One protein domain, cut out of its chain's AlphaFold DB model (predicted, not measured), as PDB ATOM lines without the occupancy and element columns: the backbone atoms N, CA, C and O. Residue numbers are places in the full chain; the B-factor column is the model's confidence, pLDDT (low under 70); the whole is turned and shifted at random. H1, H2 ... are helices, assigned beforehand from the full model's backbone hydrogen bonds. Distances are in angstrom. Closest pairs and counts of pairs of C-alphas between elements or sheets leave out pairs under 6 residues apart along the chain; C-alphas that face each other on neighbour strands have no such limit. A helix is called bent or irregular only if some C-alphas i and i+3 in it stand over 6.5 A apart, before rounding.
ATOM      1  N   GLU A  91     -32.990 -38.405 -39.085       97.00
ATOM      2  CA  GLU A  91     -31.642 -38.977 -39.232       97.00
ATOM      3  C   GLU A  91     -30.769 -38.744 -37.988       97.00
ATOM      4  O   GLU A  91     -30.056 -39.651 -37.555       97.00
ATOM      5  N   ALA A  92     -30.830 -37.551 -37.392       97.06
ATOM      6  CA  ALA A  92     -30.078 -37.216 -36.188       97.06
ATOM      7  C   ALA A  92     -30.515 -38.066 -34.986       97.06
ATOM      8  O   ALA A  92     -29.659 -38.524 -34.227       97.06
ATOM      9  N   ILE A  93     -31.819 -38.336 -34.850       97.69
ATOM     10  CA  ILE A  93     -32.355 -39.252 -33.835       97.69
ATOM     11  C   ILE A  93     -31.752 -40.650 -34.020       97.69
ATOM     12  O   ILE A  93     -31.168 -41.183 -33.081       97.69
ATOM     13  N   HIS A  94     -31.777 -41.206 -35.235       97.88
ATOM     14  CA  HIS A  94     -31.197 -42.529 -35.500       97.88
ATOM     15  C   HIS A  94     -29.686 -42.601 -35.259       97.88
ATOM     16  O   HIS A  94     -29.163 -43.624 -34.813       97.88
ATOM     17  N   VAL A  95     -28.953 -41.528 -35.561       97.00
ATOM     18  CA  VAL A  95     -27.524 -41.444 -35.231       97.00
ATOM     19  C   VAL A  95     -27.330 -41.427 -33.715       97.00
ATOM     20  O   VAL A  95     -26.460 -42.139 -33.217       97.00
ATOM     21  N   SER A  96     -28.154 -40.679 -32.979       95.56
ATOM     22  CA  SER A  96     -28.113 -40.634 -31.515       95.56
ATOM     23  C   SER A  96     -28.413 -41.996 -30.882       95.56
ATOM     24  O   SER A  96     -27.714 -42.393 -29.954       95.56
ATOM     25  N   GLU A  97     -29.400 -42.731 -31.399       97.69
ATOM     26  CA  GLU A  97     -29.723 -44.099 -30.962       97.69
ATOM     27  C   GLU A  97     -28.515 -45.030 -31.145       97.69
ATOM     28  O   GLU A  97     -28.087 -45.700 -30.209       97.69
ATOM     29  N   ARG A  98     -27.870 -44.991 -32.319       97.31
ATOM     30  CA  ARG A  98     -26.661 -45.792 -32.584       97.31
ATOM     31  C   ARG A  98     -25.492 -45.431 -31.672       97.31
ATOM     32  O   ARG A  98     -24.716 -46.309 -31.301       97.31
ATOM     33  N   ILE A  99     -25.328 -44.150 -31.339       96.06
ATOM     34  CA  ILE A  99     -24.298 -43.705 -30.392       96.06
ATOM     35  C   ILE A  99     -24.588 -44.271 -28.998       96.06
ATOM     36  O   ILE A  99     -23.651 -44.724 -28.340       96.06
ATOM     37  N   ALA A 100     -25.851 -44.309 -28.565       96.44
ATOM     38  CA  ALA A 100     -26.237 -44.901 -27.285       96.44
ATOM     39  C   ALA A 100     -25.896 -46.402 -27.227       96.44
ATOM     40  O   ALA A 100     -25.196 -46.825 -26.308       96.44
ATOM     41  N   ASP A 101     -26.257 -47.172 -28.260       97.75
ATOM     42  CA  ASP A 101     -25.936 -48.607 -28.351       97.75
ATOM     43  C   ASP A 101     -24.420 -48.879 -28.314       97.75
ATOM     44  O   ASP A 101     -23.944 -49.858 -27.735       97.75
ATOM     45  N   LEU A 102     -23.628 -48.029 -28.977       96.56
ATOM     46  CA  LEU A 102     -22.165 -48.135 -28.963       96.56
ATOM     47  C   LEU A 102     -21.580 -47.766 -27.597       96.56
ATOM     48  O   LEU A 102     -20.583 -48.356 -27.184       96.56
ATOM     49  N   THR A 103     -22.195 -46.809 -26.906       96.44
ATOM     50  CA  THR A 103     -21.780 -46.362 -25.571       96.44
ATOM     51  C   THR A 103     -21.988 -47.474 -24.542       96.44
ATOM     52  O   THR A 103     -21.079 -47.744 -23.761       96.44
ATOM     53  N   GLU A 104     -23.114 -48.192 -24.593       97.06
ATOM     54  CA  GLU A 104     -23.367 -49.362 -23.736       97.06
ATOM     55  C   GLU A 104     -22.290 -50.444 -23.925       97.06
ATOM     56  O   GLU A 104     -21.653 -50.879 -22.967       97.06
ATOM     57  N   LYS A 105     -21.973 -50.786 -25.179       96.69
ATOM     58  CA  LYS A 105     -20.904 -51.750 -25.496       96.69
ATOM     59  C   LYS A 105     -19.529 -51.289 -25.015       96.69
ATOM     60  O   LYS A 105     -18.708 -52.112 -24.614       96.69
ATOM     61  N   ALA A 106     -19.249 -49.989 -25.078       96.19
ATOM     62  CA  ALA A 106     -17.999 -49.440 -24.571       96.19
ATOM     63  C   ALA A 106     -17.919 -49.557 -23.038       96.19
ATOM     64  O   ALA A 106     -16.863 -49.919 -22.521       96.19
ATOM     65  N   LEU A 107     -19.024 -49.327 -22.319       95.69
ATOM     66  CA  LEU A 107     -19.107 -49.537 -20.870       95.69
ATOM     67  C   LEU A 107     -18.880 -51.002 -20.485       95.69
ATOM     68  O   LEU A 107     -18.133 -51.263 -19.545       95.69
ATOM     69  N   ASP A 108     -19.420 -51.956 -21.243       95.25
ATOM     70  CA  ASP A 108     -19.151 -53.381 -21.018       95.25
ATOM     71  C   ASP A 108     -17.663 -53.726 -21.147       95.25
ATOM     72  O   ASP A 108     -17.139 -54.540 -20.386       95.25
ATOM     73  N   VAL A 109     -16.960 -53.105 -22.102       93.75
ATOM     74  CA  VAL A 109     -15.502 -53.257 -22.233       93.75
ATOM     75  C   VAL A 109     -14.793 -52.700 -21.000       93.75
ATOM     76  O   VAL A 109     -13.891 -53.356 -20.486       93.75
ATOM     77  N   TYR A 110     -15.218 -51.551 -20.467       92.62
ATOM     78  CA  TYR A 110     -14.661 -51.017 -19.221       92.62
ATOM     79  C   TYR A 110     -14.929 -51.910 -18.016       92.62
ATOM     80  O   TYR A 110     -14.005 -52.162 -17.248       92.62
ATOM     81  N   ASN A 111     -16.146 -52.431 -17.872       92.94
ATOM     82  CA  ASN A 111     -16.485 -53.352 -16.790       92.94
ATOM     83  C   ASN A 111     -15.588 -54.593 -16.843       92.94
ATOM     84  O   ASN A 111     -14.993 -54.961 -15.837       92.94
ATOM     85  N   LYS A 112     -15.351 -55.153 -18.038       91.25
ATOM     86  CA  LYS A 112     -14.375 -56.240 -18.221       91.25
ATOM     87  C   LYS A 112     -12.961 -55.832 -17.800       91.25
ATOM     88  O   LYS A 112     -12.289 -56.620 -17.149       91.25
ATOM     89  N   ILE A 113     -12.500 -54.627 -18.149       90.00
ATOM     90  CA  ILE A 113     -11.177 -54.128 -17.727       90.00
ATOM     91  C   ILE A 113     -11.086 -54.035 -16.194       90.00
ATOM     92  O   ILE A 113     -10.043 -54.369 -15.639       90.00
ATOM     93  N   PHE A 114     -12.151 -53.597 -15.515       88.25
ATOM     94  CA  PHE A 114     -12.169 -53.449 -14.058       88.25
ATOM     95  C   PHE A 114     -12.321 -54.780 -13.307       88.25
ATOM     96  O   PHE A 114     -11.680 -54.961 -12.274       88.25
ATOM     97  N   ASP A 115     -13.127 -55.709 -13.825       88.88
ATOM     98  CA  ASP A 115     -13.416 -56.997 -13.180       88.88
ATOM     99  C   ASP A 115     -12.296 -58.033 -13.379       88.88
ATOM    100  O   ASP A 115     -12.162 -58.982 -12.598       88.88
ATOM    101  N   LEU A 116     -11.468 -57.880 -14.419       78.44
ATOM    102  CA  LEU A 116     -10.336 -58.767 -14.667       78.44
ATOM    103  C   LEU A 116      -9.244 -58.563 -13.605       78.44
ATOM    104  O   LEU A 116      -8.344 -57.739 -13.741       78.44
ATOM    105  N   ALA A 117      -9.257 -59.419 -12.581       65.44
ATOM    106  CA  ALA A 117      -8.182 -59.536 -11.591       65.44
ATOM    107  C   ALA A 117      -6.820 -59.963 -12.195       65.44
ATOM    108  O   ALA A 117      -5.802 -59.931 -11.505       65.44
ATOM    109  N   VAL A 118      -6.787 -60.379 -13.471       58.19
ATOM    110  CA  VAL A 118      -5.582 -60.831 -14.182       58.19
ATOM    111  C   VAL A 118      -5.345 -59.950 -15.424       58.19
ATOM    112  O   VAL A 118      -6.238 -59.839 -16.263       58.19
ATOM    113  N   PRO A 119      -4.147 -59.358 -15.598       63.12
ATOM    114  CA  PRO A 119      -3.903 -58.209 -16.485       63.12
ATOM    115  C   PRO A 119      -3.862 -58.478 -18.008       63.12
ATOM    116  O   PRO A 119      -3.255 -57.697 -18.731       63.12
ATOM    117  N   ASN A 120      -4.452 -59.560 -18.533       61.84
ATOM    118  CA  ASN A 120      -3.988 -60.117 -19.818       61.84
ATOM    119  C   ASN A 120      -5.028 -60.394 -20.921       61.84
ATOM    120  O   ASN A 120      -4.734 -61.192 -21.807       61.84
ATOM    121  N   VAL A 121      -6.220 -59.781 -20.916       69.94
ATOM    122  CA  VAL A 121      -7.253 -60.133 -21.928       69.94
ATOM    123  C   VAL A 121      -7.740 -58.975 -22.804       69.94
ATOM    124  O   VAL A 121      -8.140 -59.231 -23.934       69.94
ATOM    125  N   VAL A 122      -7.670 -57.714 -22.369       76.56
ATOM    126  CA  VAL A 122      -8.158 -56.596 -23.200       76.56
ATOM    127  C   VAL A 122      -7.022 -56.011 -24.025       76.56
ATOM    128  O   VAL A 122      -5.988 -55.613 -23.490       76.56
ATOM    129  N   THR A 123      -7.210 -55.955 -25.341       89.44
ATOM    130  CA  THR A 123      -6.213 -55.366 -26.234       89.44
ATOM    131  C   THR A 123      -6.195 -53.843 -26.082       89.44
ATOM    132  O   THR A 123      -7.233 -53.197 -25.934       89.44
ATOM    133  N   GLU A 124      -5.013 -53.229 -26.186       91.12
ATOM    134  CA  GLU A 124      -4.869 -51.761 -26.177       91.12
ATOM    135  C   GLU A 124      -5.768 -51.091 -27.239       91.12
ATOM    136  O   GLU A 124      -6.256 -49.974 -27.060       91.12
ATOM    137  N   GLN A 125      -6.026 -51.791 -28.346       93.31
ATOM    138  CA  GLN A 125      -6.900 -51.333 -29.424       93.31
ATOM    139  C   GLN A 125      -8.372 -51.266 -29.001       93.31
ATOM    140  O   GLN A 125      -9.031 -50.269 -29.298       93.31
ATOM    141  N   GLU A 126      -8.883 -52.266 -28.281       92.88
ATOM    142  CA  GLU A 126     -10.252 -52.256 -27.744       92.88
ATOM    143  C   GLU A 126     -10.436 -51.136 -26.722       92.88
ATOM    144  O   GLU A 126     -11.426 -50.408 -26.775       92.88
ATOM    145  N   GLN A 127      -9.445 -50.931 -25.848       93.81
ATOM    146  CA  GLN A 127      -9.469 -49.830 -24.889       93.81
ATOM    147  C   GLN A 127      -9.468 -48.467 -25.599       93.81
ATOM    148  O   GLN A 127     -10.202 -47.561 -25.203       93.81
ATOM    149  N   LYS A 128      -8.669 -48.295 -26.660       95.56
ATOM    150  CA  LYS A 128      -8.670 -47.061 -27.466       95.56
ATOM    151  C   LYS A 128     -10.008 -46.841 -28.169       95.56
ATOM    152  O   LYS A 128     -10.529 -45.733 -28.113       95.56
ATOM    153  N   ALA A 129     -10.590 -47.881 -28.767       96.00
ATOM    154  CA  ALA A 129     -11.898 -47.791 -29.414       96.00
ATOM    155  C   ALA A 129     -13.006 -47.419 -28.412       96.00
ATOM    156  O   ALA A 129     -13.794 -46.509 -28.678       96.00
ATOM    157  N   ALA A 130     -13.024 -48.055 -27.235       95.31
ATOM    158  CA  ALA A 130     -13.967 -47.739 -26.164       95.31
ATOM    159  C   ALA A 130     -13.787 -46.303 -25.641       95.31
ATOM    160  O   ALA A 130     -14.775 -45.603 -25.426       95.31
ATOM    161  N   ASN A 131     -12.544 -45.827 -25.496       94.88
ATOM    162  CA  ASN A 131     -12.242 -44.432 -25.160       94.88
ATOM    163  C   ASN A 131     -12.789 -43.450 -26.199       94.88
ATOM    164  O   ASN A 131     -13.418 -42.469 -25.818       94.88
ATOM    165  N   THR A 132     -12.583 -43.702 -27.494       96.12
ATOM    166  CA  THR A 132     -13.093 -42.827 -28.561       96.12
ATOM    167  C   THR A 132     -14.615 -42.713 -28.504       96.12
ATOM    168  O   THR A 132     -15.148 -41.607 -28.510       96.12
ATOM    169  N   VAL A 133     -15.327 -43.835 -28.376       95.31
ATOM    170  CA  VAL A 133     -16.796 -43.819 -28.279       95.31
ATOM    171  C   VAL A 133     -17.256 -43.082 -27.016       95.31
ATOM    172  O   VAL A 133     -18.083 -42.172 -27.102       95.31
ATOM    173  N   MET A 134     -16.682 -43.415 -25.857       93.44
ATOM    174  CA  MET A 134     -17.072 -42.825 -24.574       93.44
ATOM    175  C   MET A 134     -16.735 -41.342 -24.458       93.44
ATOM    176  O   MET A 134     -17.530 -40.594 -23.906       93.44
ATOM    177  N   LEU A 135     -15.576 -40.893 -24.932       92.19
ATOM    178  CA  LEU A 135     -15.135 -39.513 -24.728       92.19
ATOM    179  C   LEU A 135     -15.553 -38.585 -25.866       92.19
ATOM    180  O   LEU A 135     -15.815 -37.415 -25.608       92.19
ATOM    181  N   GLU A 136     -15.594 -39.054 -27.113       93.06
ATOM    182  CA  GLU A 136     -15.846 -38.179 -28.266       93.06
ATOM    183  C   GLU A 136     -17.298 -38.217 -28.737       93.06
ATOM    184  O   GLU A 136     -17.844 -37.169 -29.078       93.06
ATOM    185  N   LEU A 137     -17.931 -39.395 -28.748       93.62
ATOM    186  CA  LEU A 137     -19.253 -39.569 -29.360       93.62
ATOM    187  C   LEU A 137     -20.406 -39.430 -28.363       93.62
ATOM    188  O   LEU A 137     -21.421 -38.829 -28.701       93.62
ATOM    189  N   SER A 138     -20.253 -39.942 -27.140       92.25
ATOM    190  CA  SER A 138     -21.331 -39.961 -26.134       92.25
ATOM    191  C   SER A 138     -21.714 -38.575 -25.579       92.25
ATOM    192  O   SER A 138     -22.730 -38.427 -24.907       92.25
TER     193      SER A 138
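AT A GLANCE: This is residues 91 to 138 of the 249 residues of an uncharacterized protein of viral metagenome (UniProt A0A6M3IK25). A helical hairpin with unequal arms: the long helix H1 makes the length of a rod, and the shorter H2 folds back and packs slantwise on part of it. The loop between them sticks out at one end of the rod with residues 114 to 120, of which 114 and 115 belong to H1. The printed part has 48 residues with two named helices, H1 and then H2, and no named strand; its class is all helix. It is loose, with a radius of gyration of the C-alphas of 12.3 A, and its C-alphas span 42 by 16 by 12 A.

IN THESE COORDINATES: H1 is residues 91 to 115, 36.5 A from first to last C-alpha. It begins at C-alpha 91, (-31.642, -38.977, -39.232), and ends at C-alpha 115, (-13.416, -56.997, -13.180). After residues 116 to 123, H2 is residues 124 to 137, 19.1 A long from first to last C-alpha, and ends at C-alpha 137, (-19.253, -39.569, -29.360). H2 is neither bent nor irregular, but only just: C-alphas 134 and 137 are 6.2 A apart.

HOW THE PARTS SIT: H1 and H2 form a helical hairpin, two helices that follow each other, touch and run opposite ways. They touch with 18 pairs of C-alphas within 8 A, H1 with residues 99 to 110 alone. The closest C-alphas are those of Ala 106 and Ala 130, 4.7 A apart. Their lines stand at a steep tilt of 41 degrees, and their centres are 10.0 A apart. In H1 and H2 every O i to N i+4 pair is within hydrogen-bond range.

THE WHOLE: The two C-alphas farthest apart are those of Glu 91 and Val 118, at 42.2 A. The C-alphas of the first and last printed residues, Glu 91 and Ser 138, are 16.7 A apart. The printed part has no cut, and the link from H1 to H2, with 8 residues, is short. The mean pLDDT of the printed part is 90.6; residues 117 to 121 are under 70.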